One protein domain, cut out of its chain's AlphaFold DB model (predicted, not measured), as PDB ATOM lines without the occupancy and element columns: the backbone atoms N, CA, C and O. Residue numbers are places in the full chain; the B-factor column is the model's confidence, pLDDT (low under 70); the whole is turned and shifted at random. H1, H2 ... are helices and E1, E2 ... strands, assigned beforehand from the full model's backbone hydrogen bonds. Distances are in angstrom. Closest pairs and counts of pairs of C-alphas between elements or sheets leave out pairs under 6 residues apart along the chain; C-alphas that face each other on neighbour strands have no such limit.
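Overview. This is residues 154 to 249 of the 289 residues of an uncharacterized protein of Firmicutes bacterium ADurb.Bin193 (UniProt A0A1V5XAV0). Two long helices, H1 and H2, cross steeply, with the later part of H1 packed on the middle of H2, and a short third helix, H3, stands near both; a small sheet of three strands, E1, E2 and E3, sits at the end where H2 finishes and H3 begins. The helices only graze this sheet, and its hairpin of E2 and E3 reaches away from them to one end of the longest axis, while the link from H1 to H2 lies at the other end. The printed part has 96 residues, with three named helices and three named strands in the order H1 H2 E1 E2 E3 H3, and the class is mixed, helices and strands. The sheet's order is E1 E2 E3, all antiparallel. The whole is compact, with a radius of gyration of the C-alphas of 14.3 A, and spans 43 by 36 by 23 A.

Arrangement. H1, residues 154 to 170, touches H2, residues 181 to 198; H2 touches H1 with its residues 184 to 192 alone. Their closest C-alphas are those of Val 169 and Ala 188, 6.0 A apart. The two run opposite ways at a steep tilt of 54 degrees. After H2 come E1, residues 200 to 203, E2, residues 211 to 217, and E3, residues 220 to 223. They form a meander, each strand the antiparallel neighbour of the one before. E1 and E2 are a hairpin, with N 200 and O 214 within hydrogen-bond range at 2.8 A and N 212 and O 202 at 2.8 A. E2 and E3 are a second hairpin, with N 215 and O 222 within range at 2.9 A and N 220 and O 217 at 3.0 A. The pairing is staggered: E2 pairs with E1 over residues 211 to 214 and with E3 over residues 214 to 217. The edge strands E1 and E3 are only just apart, with their closest C-alphas at 8.3 A. H1 only grazes the sheet with residues 157 to 165; its closest C-alphas to E1 are those of Leu 161 and Phe 203, 7.6 A. H2 only grazes it with residues 192 to 198. H3, residues 234 to 242, only grazes it with residues 234 to 237; the closest C-alphas of E2 and H3 are those of Leu 213 and Leu 234, 6.0 A. H3 is close to H1 but not clearly touching, with the C-alphas of Val 169 and Leu 238 the closest at 7.3 A. It is also close to H2 but not clearly touching, with the C-alphas of Thr 191 and Arg 241 the closest at 7.7 A. In H1, H2 and H3 every O i to N i+4 pair is within hydrogen-bond range.

Along the chain. H1 begins at C-alpha 154, at (243.553, 282.401, 371.432), and measures 24.1 A from first to last C-alpha. H2 measures 25.7 A and ends at C-alpha 198, at (260.905, 290.348, 368.274). E1 is 10.1 A long, E2 18.9 A and E3 9.9 A. Residues 225 to 226 pair with residues 230 to 231, antiparallel, in the link from E3 to H3. H3 is 12.2 A long and ends at C-alpha 242, at (259.122, 300.149, 355.137).

Size, cuts and confidence. The two C-alphas farthest apart are those of Pro 176 and Gly 219, at 43.8 A. The printed part has no cut and no long link; the links from H2 to E1 and from E2 to E3 are tight. The mean pLDDT of the printed part is 82.2, and residues 208, 209 and 249 are under 70.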
ATOM      1  N   LYS A 154     242.175 282.087 371.820       82.56
ATOM      2  CA  LYS A 154     243.553 282.401 371.432       82.56
ATOM      3  C   LYS A 154     243.718 282.446 369.910       82.56
ATOM      4  O   LYS A 154     244.273 283.410 369.397       82.56
ATOM      5  N   GLN A 155     243.197 281.454 369.188       81.75
ATOM      6  CA  GLN A 155     243.254 281.423 367.722       81.75
ATOM      7  C   GLN A 155     242.516 282.606 367.086       81.75
ATOM      8  O   GLN A 155     243.024 283.209 366.146       81.75
ATOM      9  N   ILE A 156     241.341 282.970 367.606       80.31
ATOM     10  CA  ILE A 156     240.573 284.125 367.131       80.31
ATOM     11  C   ILE A 156     241.372 285.411 367.345       80.31
ATOM     12  O   ILE A 156     241.474 286.223 366.425       80.31
ATOM     13  N   LYS A 157     241.979 285.586 368.528       81.50
ATOM     14  CA  LYS A 157     242.848 286.735 368.813       81.50
ATOM     15  C   LYS A 157     244.042 286.790 367.864       81.50
ATOM     16  O   LYS A 157     244.314 287.858 367.326       81.50
ATOM     17  N   ASP A 158     244.696 285.659 367.604       82.94
ATOM     18  CA  ASP A 158     245.832 285.584 366.679       82.94
ATOM     19  C   ASP A 158     245.429 285.964 365.242       82.94
ATOM     20  O   ASP A 158     246.129 286.738 364.588       82.94
ATOM     21  N   VAL A 159     244.275 285.482 364.764       84.06
ATOM     22  CA  VAL A 159     243.742 285.817 363.428       84.06
ATOM     23  C   VAL A 159     243.360 287.293 363.333       84.06
ATOM     24  O   VAL A 159     243.701 287.952 362.349       84.06
ATOM     25  N   LYS A 160     242.685 287.841 364.352       82.75
ATOM     26  CA  LYS A 160     242.361 289.273 364.422       82.75
ATOM     27  C   LYS A 160     243.627 290.125 364.404       82.75
ATOM     28  O   LYS A 160     243.692 291.106 363.666       82.75
ATOM     29  N   LEU A 161     244.630 289.749 365.198       84.00
ATOM     30  CA  LEU A 161     245.910 290.446 365.273       84.00
ATOM     31  C   LEU A 161     246.589 290.469 363.899       84.00
ATOM     32  O   LEU A 161     246.990 291.534 363.433       84.00
ATOM     33  N   ASP A 162     246.659 289.319 363.224       83.38
ATOM     34  CA  ASP A 162     247.239 289.225 361.883       83.38
ATOM     35  C   ASP A 162     246.475 290.063 360.864       83.38
ATOM     36  O   ASP A 162     247.095 290.752 360.055       83.38
ATOM     37  N   TYR A 163     245.144 290.064 360.921       83.50
ATOM     38  CA  TYR A 163     244.326 290.902 360.051       83.50
ATOM     39  C   TYR A 163     244.633 292.393 360.251       83.50
ATOM     40  O   TYR A 163     244.950 293.088 359.287       83.50
ATOM     41  N   VAL A 164     244.630 292.881 361.497       83.19
ATOM     42  CA  VAL A 164     244.903 294.297 361.804       83.19
ATOM     43  C   VAL A 164     246.331 294.692 361.415       83.19
ATOM     44  O   VAL A 164     246.539 295.766 360.844       83.19
ATOM     45  N   LEU A 165     247.316 293.824 361.667       82.50
ATOM     46  CA  LEU A 165     248.697 294.048 361.242       82.50
ATOM     47  C   LEU A 165     248.814 294.118 359.714       82.50
ATOM     48  O   LEU A 165     249.442 295.048 359.205       82.50
ATOM     49  N   ARG A 166     248.166 293.202 358.979       84.31
ATOM     50  CA  ARG A 166     248.112 293.238 357.508       84.31
ATOM     51  C   ARG A 166     247.484 294.532 357.006       84.31
ATOM     52  O   ARG A 166     248.033 295.143 356.096       84.31
ATOM     53  N   THR A 167     246.389 294.993 357.609       83.00
ATOM     54  CA  THR A 167     245.738 296.254 357.221       83.00
ATOM     55  C   THR A 167     246.639 297.463 357.464       83.00
ATOM     56  O   THR A 167     246.747 298.326 356.593       83.00
ATOM     57  N   LYS A 168     247.324 297.530 358.615       80.75
ATOM     58  CA  LYS A 168     248.282 298.610 358.913       80.75
ATOM     59  C   LYS A 168     249.443 298.625 357.924       80.75
ATOM     60  O   LYS A 168     249.825 299.686 357.440       80.75
ATOM     61  N   VAL A 169     249.965 297.451 357.587       82.50
ATOM     62  CA  VAL A 169     251.030 297.295 356.597       82.50
ATOM     63  C   VAL A 169     250.566 297.665 355.181       82.50
ATOM     64  O   VAL A 169     251.272 298.364 354.458       82.50
ATOM     65  N   ALA A 170     249.364 297.257 354.781       79.69
ATOM     66  CA  ALA A 170     248.790 297.613 353.485       79.69
ATOM     67  C   ALA A 170     248.491 299.121 353.353       79.69
ATOM     68  O   ALA A 170     248.227 299.610 352.256       79.69
ATOM     69  N   GLY A 171     248.525 299.865 354.465       80.12
ATOM     70  CA  GLY A 171     248.358 301.315 354.499       80.12
ATOM     71  C   GLY A 171     249.538 302.115 353.936       80.12
ATOM     72  O   GLY A 171     249.376 303.315 353.726       80.12
ATOM     73  N   PHE A 172     250.699 301.495 353.690       83.38
ATOM     74  CA  PHE A 172     251.879 302.181 353.159       83.38
ATOM     75  C   PHE A 172     251.846 302.318 351.631       83.38
ATOM     76  O   PHE A 172     251.638 301.348 350.901       83.38
ATOM     77  N   ASP A 173     252.140 303.524 351.139       85.44
ATOM     78  CA  ASP A 173     252.276 303.797 349.707       85.44
ATOM     79  C   ASP A 173     253.665 303.365 349.206       85.44
ATOM     80  O   ASP A 173     254.663 304.089 349.313       85.44
ATOM     81  N   LEU A 174     253.726 302.147 348.667       85.75
ATOM     82  CA  LEU A 174     254.956 301.544 348.151       85.75
ATOM     83  C   LEU A 174     255.384 302.135 346.799       85.75
ATOM     84  O   LEU A 174     254.567 302.634 346.019       85.75
ATOM     85  N   ALA A 175     256.683 302.051 346.508       86.56
ATOM     86  CA  ALA A 175     257.222 302.366 345.192       86.56
ATOM     87  C   ALA A 175     256.645 301.414 344.120       86.56
ATOM     88  O   ALA A 175     256.284 300.280 344.445       86.56
ATOM     89  N   PRO A 176     256.562 301.838 342.842       85.44
ATOM     90  CA  PRO A 176     255.937 301.046 341.777       85.44
ATOM     91  C   PRO A 176     256.503 299.628 341.638       85.44
ATOM     92  O   PRO A 176     255.747 298.689 341.412       85.44
ATOM     93  N   GLU A 177     257.810 299.478 341.855       84.75
ATOM     94  CA  GLU A 177     258.563 298.214 341.796       84.75
ATOM     95  C   GLU A 177     258.133 297.180 342.851       84.75
ATOM     96  O   GLU A 177     258.391 295.999 342.672       84.75
ATOM     97  N   PHE A 178     257.468 297.613 343.929       84.56
ATOM     98  CA  PHE A 178     256.968 296.758 345.016       84.56
ATOM     99  C   PHE A 178     255.443 296.843 345.164       84.56
ATOM    100  O   PHE A 178     254.886 296.499 346.207       84.56
ATOM    101  N   SER A 179     254.763 297.433 344.177       82.69
ATOM    102  CA  SER A 179     253.340 297.769 344.274       82.69
ATOM    103  C   SER A 179     252.403 296.651 343.821       82.69
ATOM    104  O   SER A 179     251.196 296.763 344.035       82.69
ATOM    105  N   ASP A 180     252.943 295.594 343.232       87.62
ATOM    106  CA  ASP A 180     252.225 294.391 342.850       87.62
ATOM    107  C   ASP A 180     251.838 293.536 344.069       87.62
ATOM    108  O   ASP A 180     252.354 293.685 345.180       87.62
ATOM    109  N   GLU A 181     250.862 292.657 343.862       84.81
ATOM    110  CA  GLU A 181     250.233 291.889 344.936       84.81
ATOM    111  C   GLU A 181     251.207 290.915 345.613       84.81
ATOM    112  O   GLU A 181     251.207 290.804 346.840       84.81
ATOM    113  N   GLU A 182     252.087 290.267 344.843       86.44
ATOM    114  CA  GLU A 182     253.061 289.311 345.374       86.44
ATOM    115  C   GLU A 182     254.074 289.987 346.303       86.44
ATOM    116  O   GLU A 182     254.236 289.556 347.450       86.44
ATOM    117  N   HIS A 183     254.705 291.089 345.876       83.31
ATOM    118  CA  HIS A 183     255.664 291.800 346.726       83.31
ATOM    119  C   HIS A 183     254.989 292.456 347.935       83.31
ATOM    120  O   HIS A 183     255.557 292.440 349.029       83.31
ATOM    121  N   ARG A 184     253.761 292.975 347.791       82.56
ATOM    122  CA  ARG A 184     252.979 293.504 348.923       82.56
ATOM    123  C   ARG A 184     252.711 292.442 349.980       82.56
ATOM    124  O   ARG A 184     252.960 292.690 351.162       82.56
ATOM    125  N   ASN A 185     252.234 291.273 349.561       85.06
ATOM    126  CA  ASN A 185     251.939 290.165 350.463       85.06
ATOM    127  C   ASN A 185     253.217 289.635 351.119       85.06
ATOM    128  O   ASN A 185     253.246 289.469 352.337       85.06
ATOM    129  N   PHE A 186     254.304 289.486 350.358       87.50
ATOM    130  CA  PHE A 186     255.598 289.070 350.895       87.50
ATOM    131  C   PHE A 186     256.151 290.055 351.937       87.50
ATOM    132  O   PHE A 186     256.589 289.649 353.017       87.50
ATOM    133  N   LEU A 187     256.114 291.361 351.648       85.06
ATOM    134  CA  LEU A 187     256.551 292.394 352.590       85.06
ATOM    135  C   LEU A 187     255.695 292.380 353.862       85.06
ATOM    136  O   LEU A 187     256.238 292.520 354.963       85.06
ATOM    137  N   ALA A 188     254.382 292.176 353.722       86.06
ATOM    138  CA  ALA A 188     253.475 292.062 354.855       86.06
ATOM    139  C   ALA A 188     253.764 290.835 355.717       86.06
ATOM    140  O   ALA A 188     253.945 290.981 356.926       86.06
ATOM    141  N   ASP A 189     253.907 289.660 355.110       87.44
ATOM    142  CA  ASP A 189     254.214 288.415 355.814       87.44
ATOM    143  C   ASP A 189     255.568 288.493 356.527       87.44
ATOM    144  O   ASP A 189     255.674 288.185 357.715       87.44
ATOM    145  N   SER A 190     256.597 288.995 355.838       86.94
ATOM    146  CA  SER A 190     257.932 289.213 356.405       86.94
ATOM    147  C   SER A 190     257.909 290.193 357.579       86.94
ATOM    148  O   SER A 190     258.618 290.011 358.574       86.94
ATOM    149  N   THR A 191     257.099 291.249 357.491       85.38
ATOM    150  CA  THR A 191     256.987 292.239 358.565       85.38
ATOM    151  C   THR A 191     256.224 291.702 359.764       85.38
ATOM    152  O   THR A 191     256.686 291.874 360.890       85.38
ATOM    153  N   ILE A 192     255.113 291.001 359.545       87.19
ATOM    154  CA  ILE A 192     254.350 290.349 360.616       87.19
ATOM    155  C   ILE A 192     255.216 289.309 361.321       87.19
ATOM    156  O   ILE A 192     255.284 289.302 362.551       87.19
ATOM    157  N   HIS A 193     255.940 288.488 360.556       88.31
ATOM    158  CA  HIS A 193     256.873 287.516 361.110       88.31
ATOM    159  C   HIS A 193     257.943 288.191 361.974       88.31
ATOM    160  O   HIS A 193     258.180 287.777 363.105       88.31
ATOM    161  N   PHE A 194     258.552 289.278 361.494       87.50
ATOM    162  CA  PHE A 194     259.522 290.022 362.293       87.50
ATOM    163  C   PHE A 194     258.926 290.599 363.576       87.50
ATOM    164  O   PHE A 194     259.567 290.512 364.623       87.50
ATOM    165  N   LEU A 195     257.726 291.181 363.513       87.44
ATOM    166  CA  LEU A 195     257.068 291.748 364.687       87.44
ATOM    167  C   LEU A 195     256.811 290.666 365.737       87.44
ATOM    168  O   LEU A 195     257.221 290.840 366.880       87.44
ATOM    169  N   LYS A 196     256.237 289.527 365.336       85.56
ATOM    170  CA  LYS A 196     255.952 288.398 366.234       85.56
ATOM    171  C   LYS A 196     257.213 287.745 366.811       85.56
ATOM    172  O   LYS A 196     257.182 287.266 367.938       85.56
ATOM    173  N   SER A 197     258.321 287.742 366.070       85.94
ATOM    174  CA  SER A 197     259.588 287.160 366.534       85.94
ATOM    175  C   SER A 197     260.370 288.063 367.494       85.94
ATOM    176  O   SER A 197     261.216 287.569 368.233       85.94
ATOM    177  N   ASN A 198     260.126 289.380 367.486       84.44
ATOM    178  CA  ASN A 198     260.905 290.348 368.274       84.44
ATOM    179  C   ASN A 198     260.096 291.054 369.372       84.44
ATOM    180  O   ASN A 198     260.690 291.672 370.260       84.44
ATOM    181  N   TYR A 199     258.766 290.998 369.301       87.00
ATOM    182  CA  TYR A 199     257.856 291.726 370.177       87.00
ATOM    183  C   TYR A 199     256.642 290.871 370.544       87.00
ATOM    184  O   TYR A 199     256.154 290.069 369.749       87.00
ATOM    185  N   LYS A 200     256.100 291.111 371.740       86.44
ATOM    186  CA  LYS A 200     254.730 290.730 372.087       86.44
ATOM    187  C   LYS A 200     253.806 291.838 371.594       86.44
ATOM    188  O   LYS A 200     253.866 292.959 372.095       86.44
ATOM    189  N   VAL A 201     253.014 291.534 370.571       84.31
ATOM    190  CA  VAL A 201     252.033 292.466 370.006       84.31
ATOM    191  C   VAL A 201     250.670 292.134 370.597       84.31
ATOM    192  O   VAL A 201     250.188 291.017 370.427       84.31
ATOM    193  N   GLU A 202     250.063 293.087 371.293       83.94
ATOM    194  CA  GLU A 202     248.787 292.895 371.991       83.94
ATOM    195  C   GLU A 202     247.815 294.018 371.636       83.94
ATOM    196  O   GLU A 202     248.230 295.147 371.365       83.94
ATOM    197  N   PHE A 203     246.519 293.710 371.642       81.12
ATOM    198  CA  PHE A 203     245.476 294.728 371.564       81.12
ATOM    199  C   PHE A 203     245.463 295.589 372.831       81.12
ATOM    200  O   PHE A 203     245.817 295.118 373.911       81.12
ATOM    201  N   ASP A 204     245.062 296.851 372.701       79.44
ATOM    202  CA  ASP A 204     244.747 297.687 373.857       79.44
ATOM    203  C   ASP A 204     243.498 297.157 374.572       79.44
ATOM    204  O   ASP A 204     242.520 296.768 373.933       79.44
ATOM    205  N   ASP A 205     243.519 297.178 375.906       74.06
ATOM    206  CA  ASP A 205     242.422 296.664 376.735       74.06
ATOM    207  C   ASP A 205     241.103 297.445 376.547       74.06
ATOM    208  O   ASP A 205     240.039 296.961 376.933       74.06
ATOM    209  N   LYS A 206     241.154 298.664 375.985       75.50
ATOM    210  CA  LYS A 206     239.996 299.550 375.767       75.50
ATOM    211  C   LYS A 206     239.608 299.702 374.297       75.50
ATOM    212  O   LYS A 206     238.459 300.050 374.027       75.50
ATOM    213  N   ASP A 207     240.530 299.480 373.363       73.25
ATOM    214  CA  ASP A 207     240.273 299.579 371.923       73.25
ATOM    215  C   ASP A 207     241.017 298.480 371.145       73.25
ATOM    216  O   ASP A 207     242.217 298.582 370.884       73.25
ATOM    217  N   GLU A 208     240.276 297.466 370.680       68.81
ATOM    218  CA  GLU A 208     240.793 296.360 369.851       68.81
ATOM    219  C   GLU A 208     241.368 296.810 368.488       68.81
ATOM    220  O   GLU A 208     241.783 295.989 367.674       68.81
ATOM    221  N   ARG A 209     241.393 298.109 368.182       67.94
ATOM    222  CA  ARG A 209     242.034 298.661 366.976       67.94
ATOM    223  C   ARG A 209     243.443 299.173 367.236       67.94
ATOM    224  O   ARG A 209     244.206 299.378 366.286       67.94
ATOM    225  N   VAL A 210     243.790 299.404 368.499       72.12
ATOM    226  CA  VAL A 210     245.110 299.877 368.911       72.12
ATOM    227  C   VAL A 210     245.962 298.668 369.277       72.12
ATOM    228  O   VAL A 210     245.525 297.783 370.005       72.12
ATOM    229  N   LEU A 211     247.183 298.627 368.745       81.00
ATOM    230  CA  LEU A 211     248.154 297.568 369.009       81.00
ATOM    231  C   LEU A 211     249.341 298.138 369.781       81.00
ATOM    232  O   LEU A 211     249.964 299.107 369.337       81.00
ATOM    233  N   HIS A 212     249.684 297.504 370.899       81.38
ATOM    234  CA  HIS A 212     250.878 297.809 371.680       81.38
ATOM    235  C   HIS A 212     252.022 296.879 371.308       81.38
ATOM    236  O   HIS A 212     251.839 295.672 371.147       81.38
ATOM    237  N   LEU A 213     253.222 297.453 371.219       84.81
ATOM    238  CA  LEU A 213     254.465 296.697 371.172       84.81
ATOM    239  C   LEU A 213     255.027 296.577 372.580       84.81
ATOM    240  O   LEU A 213     255.381 297.579 373.204       84.81
ATOM    241  N   ARG A 214     255.144 295.341 373.054       85.31
ATOM    242  CA  ARG A 214     255.722 295.016 374.354       85.31
ATOM    243  C   ARG A 214     256.882 294.044 374.200       85.31
ATOM    244  O   ARG A 214     256.998 293.325 373.204       85.31
ATOM    245  N   LYS A 215     257.762 294.015 375.192       85.06
ATOM    246  CA  LYS A 215     258.830 293.021 375.324       85.06
ATOM    247  C   LYS A 215     258.784 292.412 376.709       85.06
ATOM    248  O   LYS A 215     258.331 293.037 377.660       85.06
ATOM    249  N   GLU A 216     259.247 291.178 376.794       81.25
ATOM    250  CA  GLU A 216     259.495 290.534 378.072       81.25
ATOM    251  C   GLU A 216     260.932 290.842 378.485       81.25
ATOM    252  O   GLU A 216     261.873 290.467 377.786       81.25
ATOM    253  N   VAL A 217     261.082 291.579 379.582       77.56
ATOM    254  CA  VAL A 217     262.369 291.927 380.186       77.56
ATOM    255  C   VAL A 217     262.293 291.492 381.644       77.56
ATOM    256  O   VAL A 217     261.376 291.889 382.358       77.56
ATOM    257  N   ASP A 218     263.204 290.614 382.061       72.62
ATOM    258  CA  ASP A 218     263.284 290.089 383.432       72.62
ATOM    259  C   ASP A 218     261.965 289.487 383.968       72.62
ATOM    260  O   ASP A 218     261.624 289.610 385.142       72.62
ATOM    261  N   GLY A 219     261.194 288.833 383.089       72.31
ATOM    262  CA  GLY A 219     259.909 288.202 383.423       72.31
ATOM    263  C   GLY A 219     258.725 289.170 383.549       72.31
ATOM    264  O   GLY A 219     257.604 288.732 383.805       72.31
ATOM    265  N   ALA A 220     258.942 290.471 383.335       74.94
ATOM    266  CA  ALA A 220     257.892 291.477 383.251       74.94
ATOM    267  C   ALA A 220     257.635 291.871 381.791       74.94
ATOM    268  O   ALA A 220     258.557 292.034 380.991       74.94
ATOM    269  N   ILE A 221     256.361 292.038 381.432       79.69
ATOM    270  CA  ILE A 221     255.973 292.555 380.119       79.69
ATOM    271  C   ILE A 221     255.967 294.082 380.205       79.69
ATOM    272  O   ILE A 221     255.136 294.664 380.900       79.69
ATOM    273  N   THR A 222     256.883 294.729 379.491       80.56
ATOM    274  CA  THR A 222     257.036 296.188 379.487       80.56
ATOM    275  C   THR A 222     256.878 296.760 378.083       80.56
ATOM    276  O   THR A 222     257.174 296.098 377.084       80.56
ATOM    277  N   ASP A 223     256.439 298.015 378.001       83.25
ATOM    278  CA  ASP A 223     256.451 298.777 376.751       83.25
ATOM    279  C   ASP A 223     257.882 298.916 376.205       83.25
ATOM    280  O   ASP A 223     258.864 298.905 376.952       83.25
ATOM    281  N   VAL A 224     258.003 299.041 374.884       82.69
ATOM    282  CA  VAL A 224     259.296 299.216 374.213       82.69
ATOM    283  C   VAL A 224     259.681 300.692 374.199       82.69
ATOM    284  O   VAL A 224     258.891 301.533 373.776       82.69
ATOM    285  N   TYR A 225     260.916 301.000 374.595       80.56
ATOM    286  CA  TYR A 225     261.489 302.346 374.546       80.56
ATOM    287  C   TYR A 225     262.823 302.341 373.780       80.56
ATOM    288  O   TYR A 225     263.603 301.396 373.904       80.56
ATOM    289  N   GLU A 226     263.091 303.388 372.992       76.00
ATOM    290  CA  GLU A 226     264.377 303.631 372.314       76.00
ATOM    291  C   GLU A 226     264.967 304.986 372.758       76.00
ATOM    292  O   GLU A 226     264.244 305.964 372.976       76.00
ATOM    293  N   GLY A 227     266.300 305.059 372.874       70.25
ATOM    294  CA  GLY A 227     267.035 306.301 373.156       70.25
ATOM    295  C   GLY A 227     266.654 306.963 374.488       70.25
ATOM    296  O   GLY A 227     266.698 306.328 375.539       70.25
ATOM    297  N   ASN A 228     266.282 308.248 374.438       73.00
ATOM    298  CA  ASN A 228     265.911 309.082 375.593       73.00
ATOM    299  C   ASN A 228     264.509 308.745 376.157       73.00
ATOM    300  O   ASN A 228     263.690 309.643 376.338       73.00
ATOM    301  N   ASN A 229     264.208 307.468 376.415       76.06
ATOM    302  CA  ASN A 229     262.904 306.997 376.912       76.06
ATOM    303  C   ASN A 229     261.708 307.363 376.014       76.06
ATOM    304  O   ASN A 229     260.605 307.615 376.502       76.06
ATOM    305  N   ILE A 230     261.890 307.370 374.693       78.19
ATOM    306  CA  ILE A 230     260.772 307.566 373.764       78.19
ATOM    307  C   ILE A 230     260.087 306.215 373.558       78.19
ATOM    308  O   ILE A 230     260.740 305.248 373.157       78.19
ATOM    309  N   LYS A 231     258.781 306.137 373.853       81.25
ATOM    310  CA  LYS A 231     257.988 304.920 373.638       81.25
ATOM    311  C   LYS A 231     257.942 304.619 372.144       81.25
ATOM    312  O   LYS A 231     257.453 305.429 371.361       81.25
ATOM    313  N   VAL A 232     258.430 303.445 371.772       82.25
ATOM    314  CA  VAL A 232     258.404 302.951 370.400       82.25
ATOM    315  C   VAL A 232     257.011 302.417 370.119       82.25
ATOM    316  O   VAL A 232     256.563 301.449 370.740       82.25
ATOM    317  N   THR A 233     256.313 303.044 369.178       84.50
ATOM    318  CA  THR A 233     254.996 302.579 368.746       84.50
ATOM    319  C   THR A 233     255.114 301.589 367.590       84.50
ATOM    320  O   THR A 233     256.139 301.507 366.907       84.50
ATOM    321  N   LEU A 234     254.042 300.829 367.338       85.00
ATOM    322  CA  LEU A 234     253.969 299.942 366.175       85.00
ATOM    323  C   LEU A 234     254.241 300.697 364.868       85.00
ATOM    324  O   LEU A 234     254.979 300.207 364.014       85.00
ATOM    325  N   ASP A 235     253.681 301.896 364.733       84.19
ATOM    326  CA  ASP A 235     253.806 302.691 363.517       84.19
ATOM    327  C   ASP A 235     255.258 303.163 363.297       84.19
ATOM    328  O   ASP A 235     255.699 303.235 362.150       84.19
ATOM    329  N   ASP A 236     256.036 303.399 364.362       84.31
ATOM    330  CA  ASP A 236     257.460 303.761 364.264       84.31
ATOM    331  C   ASP A 236     258.306 302.599 363.726       84.31
ATOM    332  O   ASP A 236     259.124 302.775 362.817       84.31
ATOM    333  N   VAL A 237     258.067 301.384 364.236       85.62
ATOM    334  CA  VAL A 237     258.753 300.168 363.766       85.62
ATOM    335  C   VAL A 237     258.392 299.868 362.316       85.62
ATOM    336  O   VAL A 237     259.272 299.545 361.512       85.62
ATOM    337  N   LEU A 238     257.110 299.997 361.963       86.31
ATOM    338  CA  LEU A 238     256.641 299.791 360.598       86.31
ATOM    339  C   LEU A 238     257.260 300.814 359.639       86.31
ATOM    340  O   LEU A 238     257.823 300.410 358.625       86.31
ATOM    341  N   LYS A 239     257.256 302.112 359.971       85.56
ATOM    342  CA  LYS A 239     257.885 303.156 359.141       85.56
ATOM    343  C   LYS A 239     259.361 302.868 358.873       85.56
ATOM    344  O   LYS A 239     259.774 302.887 357.718       85.56
ATOM    345  N   LYS A 240     260.135 302.534 359.911       86.75
ATOM    346  CA  LYS A 240     261.570 302.210 359.794       86.75
ATOM    347  C   LYS A 240     261.820 300.991 358.904       86.75
ATOM    348  O   LYS A 240     262.791 300.949 358.155       86.75
ATOM    349  N   ARG A 241     260.942 299.986 358.967       85.50
ATOM    350  CA  ARG A 241     261.058 298.775 358.143       85.50
ATOM    351  C   ARG A 241     260.657 299.016 356.689       85.50
ATOM    352  O   ARG A 241     261.287 298.461 355.792       85.50
ATOM    353  N   TYR A 242     259.644 299.848 356.466       86.19
ATOM    354  CA  TYR A 242     259.122 300.149 355.137       86.19
ATOM    355  C   TYR A 242     259.881 301.250 354.403       86.19
ATOM    356  O   TYR A 242     259.771 301.309 353.186       86.19
ATOM    357  N   GLU A 243     260.683 302.066 355.090       87.31
ATOM    358  CA  GLU A 243     261.384 303.244 354.554       87.31
ATOM    359  C   GLU A 243     262.029 303.028 353.173       87.31
ATOM    360  O   GLU A 243     261.904 303.866 352.283       87.31
ATOM    361  N   LYS A 244     262.675 301.875 352.962       84.88
ATOM    362  CA  LYS A 244     263.361 301.537 351.701       84.88
ATOM    363  C   LYS A 244     262.421 301.192 350.542       84.88
ATOM    364  O   LYS A 244     262.846 301.240 349.393       84.88
ATOM    365  N   PHE A 245     261.178 300.839 350.847       84.44
ATOM    366  CA  PHE A 245     260.152 300.393 349.902       84.44
ATOM    367  C   PHE A 245     259.089 301.465 349.642       84.44
ATOM    368  O   PHE A 245     258.261 301.301 348.747       84.44
ATOM    369  N   LEU A 246     259.089 302.556 350.415       85.56
ATOM    370  CA  LEU A 246     258.153 303.659 350.231       85.56
ATOM    371  C   LEU A 246     258.447 304.423 348.944       85.56
ATOM    372  O   LEU A 246     259.597 304.595 348.529       85.56
ATOM    373  N   LYS A 247     257.386 304.944 348.330       84.31
ATOM    374  CA  LYS A 247     257.508 305.857 347.201       84.31
ATOM    375  C   LYS A 247     258.275 307.105 347.645       84.31
ATOM    376  O   LYS A 247     257.773 307.908 348.431       84.31
ATOM    377  N   LYS A 248     259.493 307.294 347.132       78.25
ATOM    378  CA  LYS A 248     260.258 308.522 347.375       78.25
ATOM    379  C   LYS A 248     259.506 309.698 346.757       78.25
ATOM    380  O   LYS A 248     259.262 309.723 345.552       78.25
ATOM    381  N   SER A 249     259.149 310.674 347.583       59.88
ATOM    382  CA  SER A 249     258.721 311.986 347.110       59.88
ATOM    383  C   SER A 249     259.883 312.611 346.338       59.88
ATOM    384  O   SER A 249     260.878 313.017 346.937       59.88
TER     385      SER A 249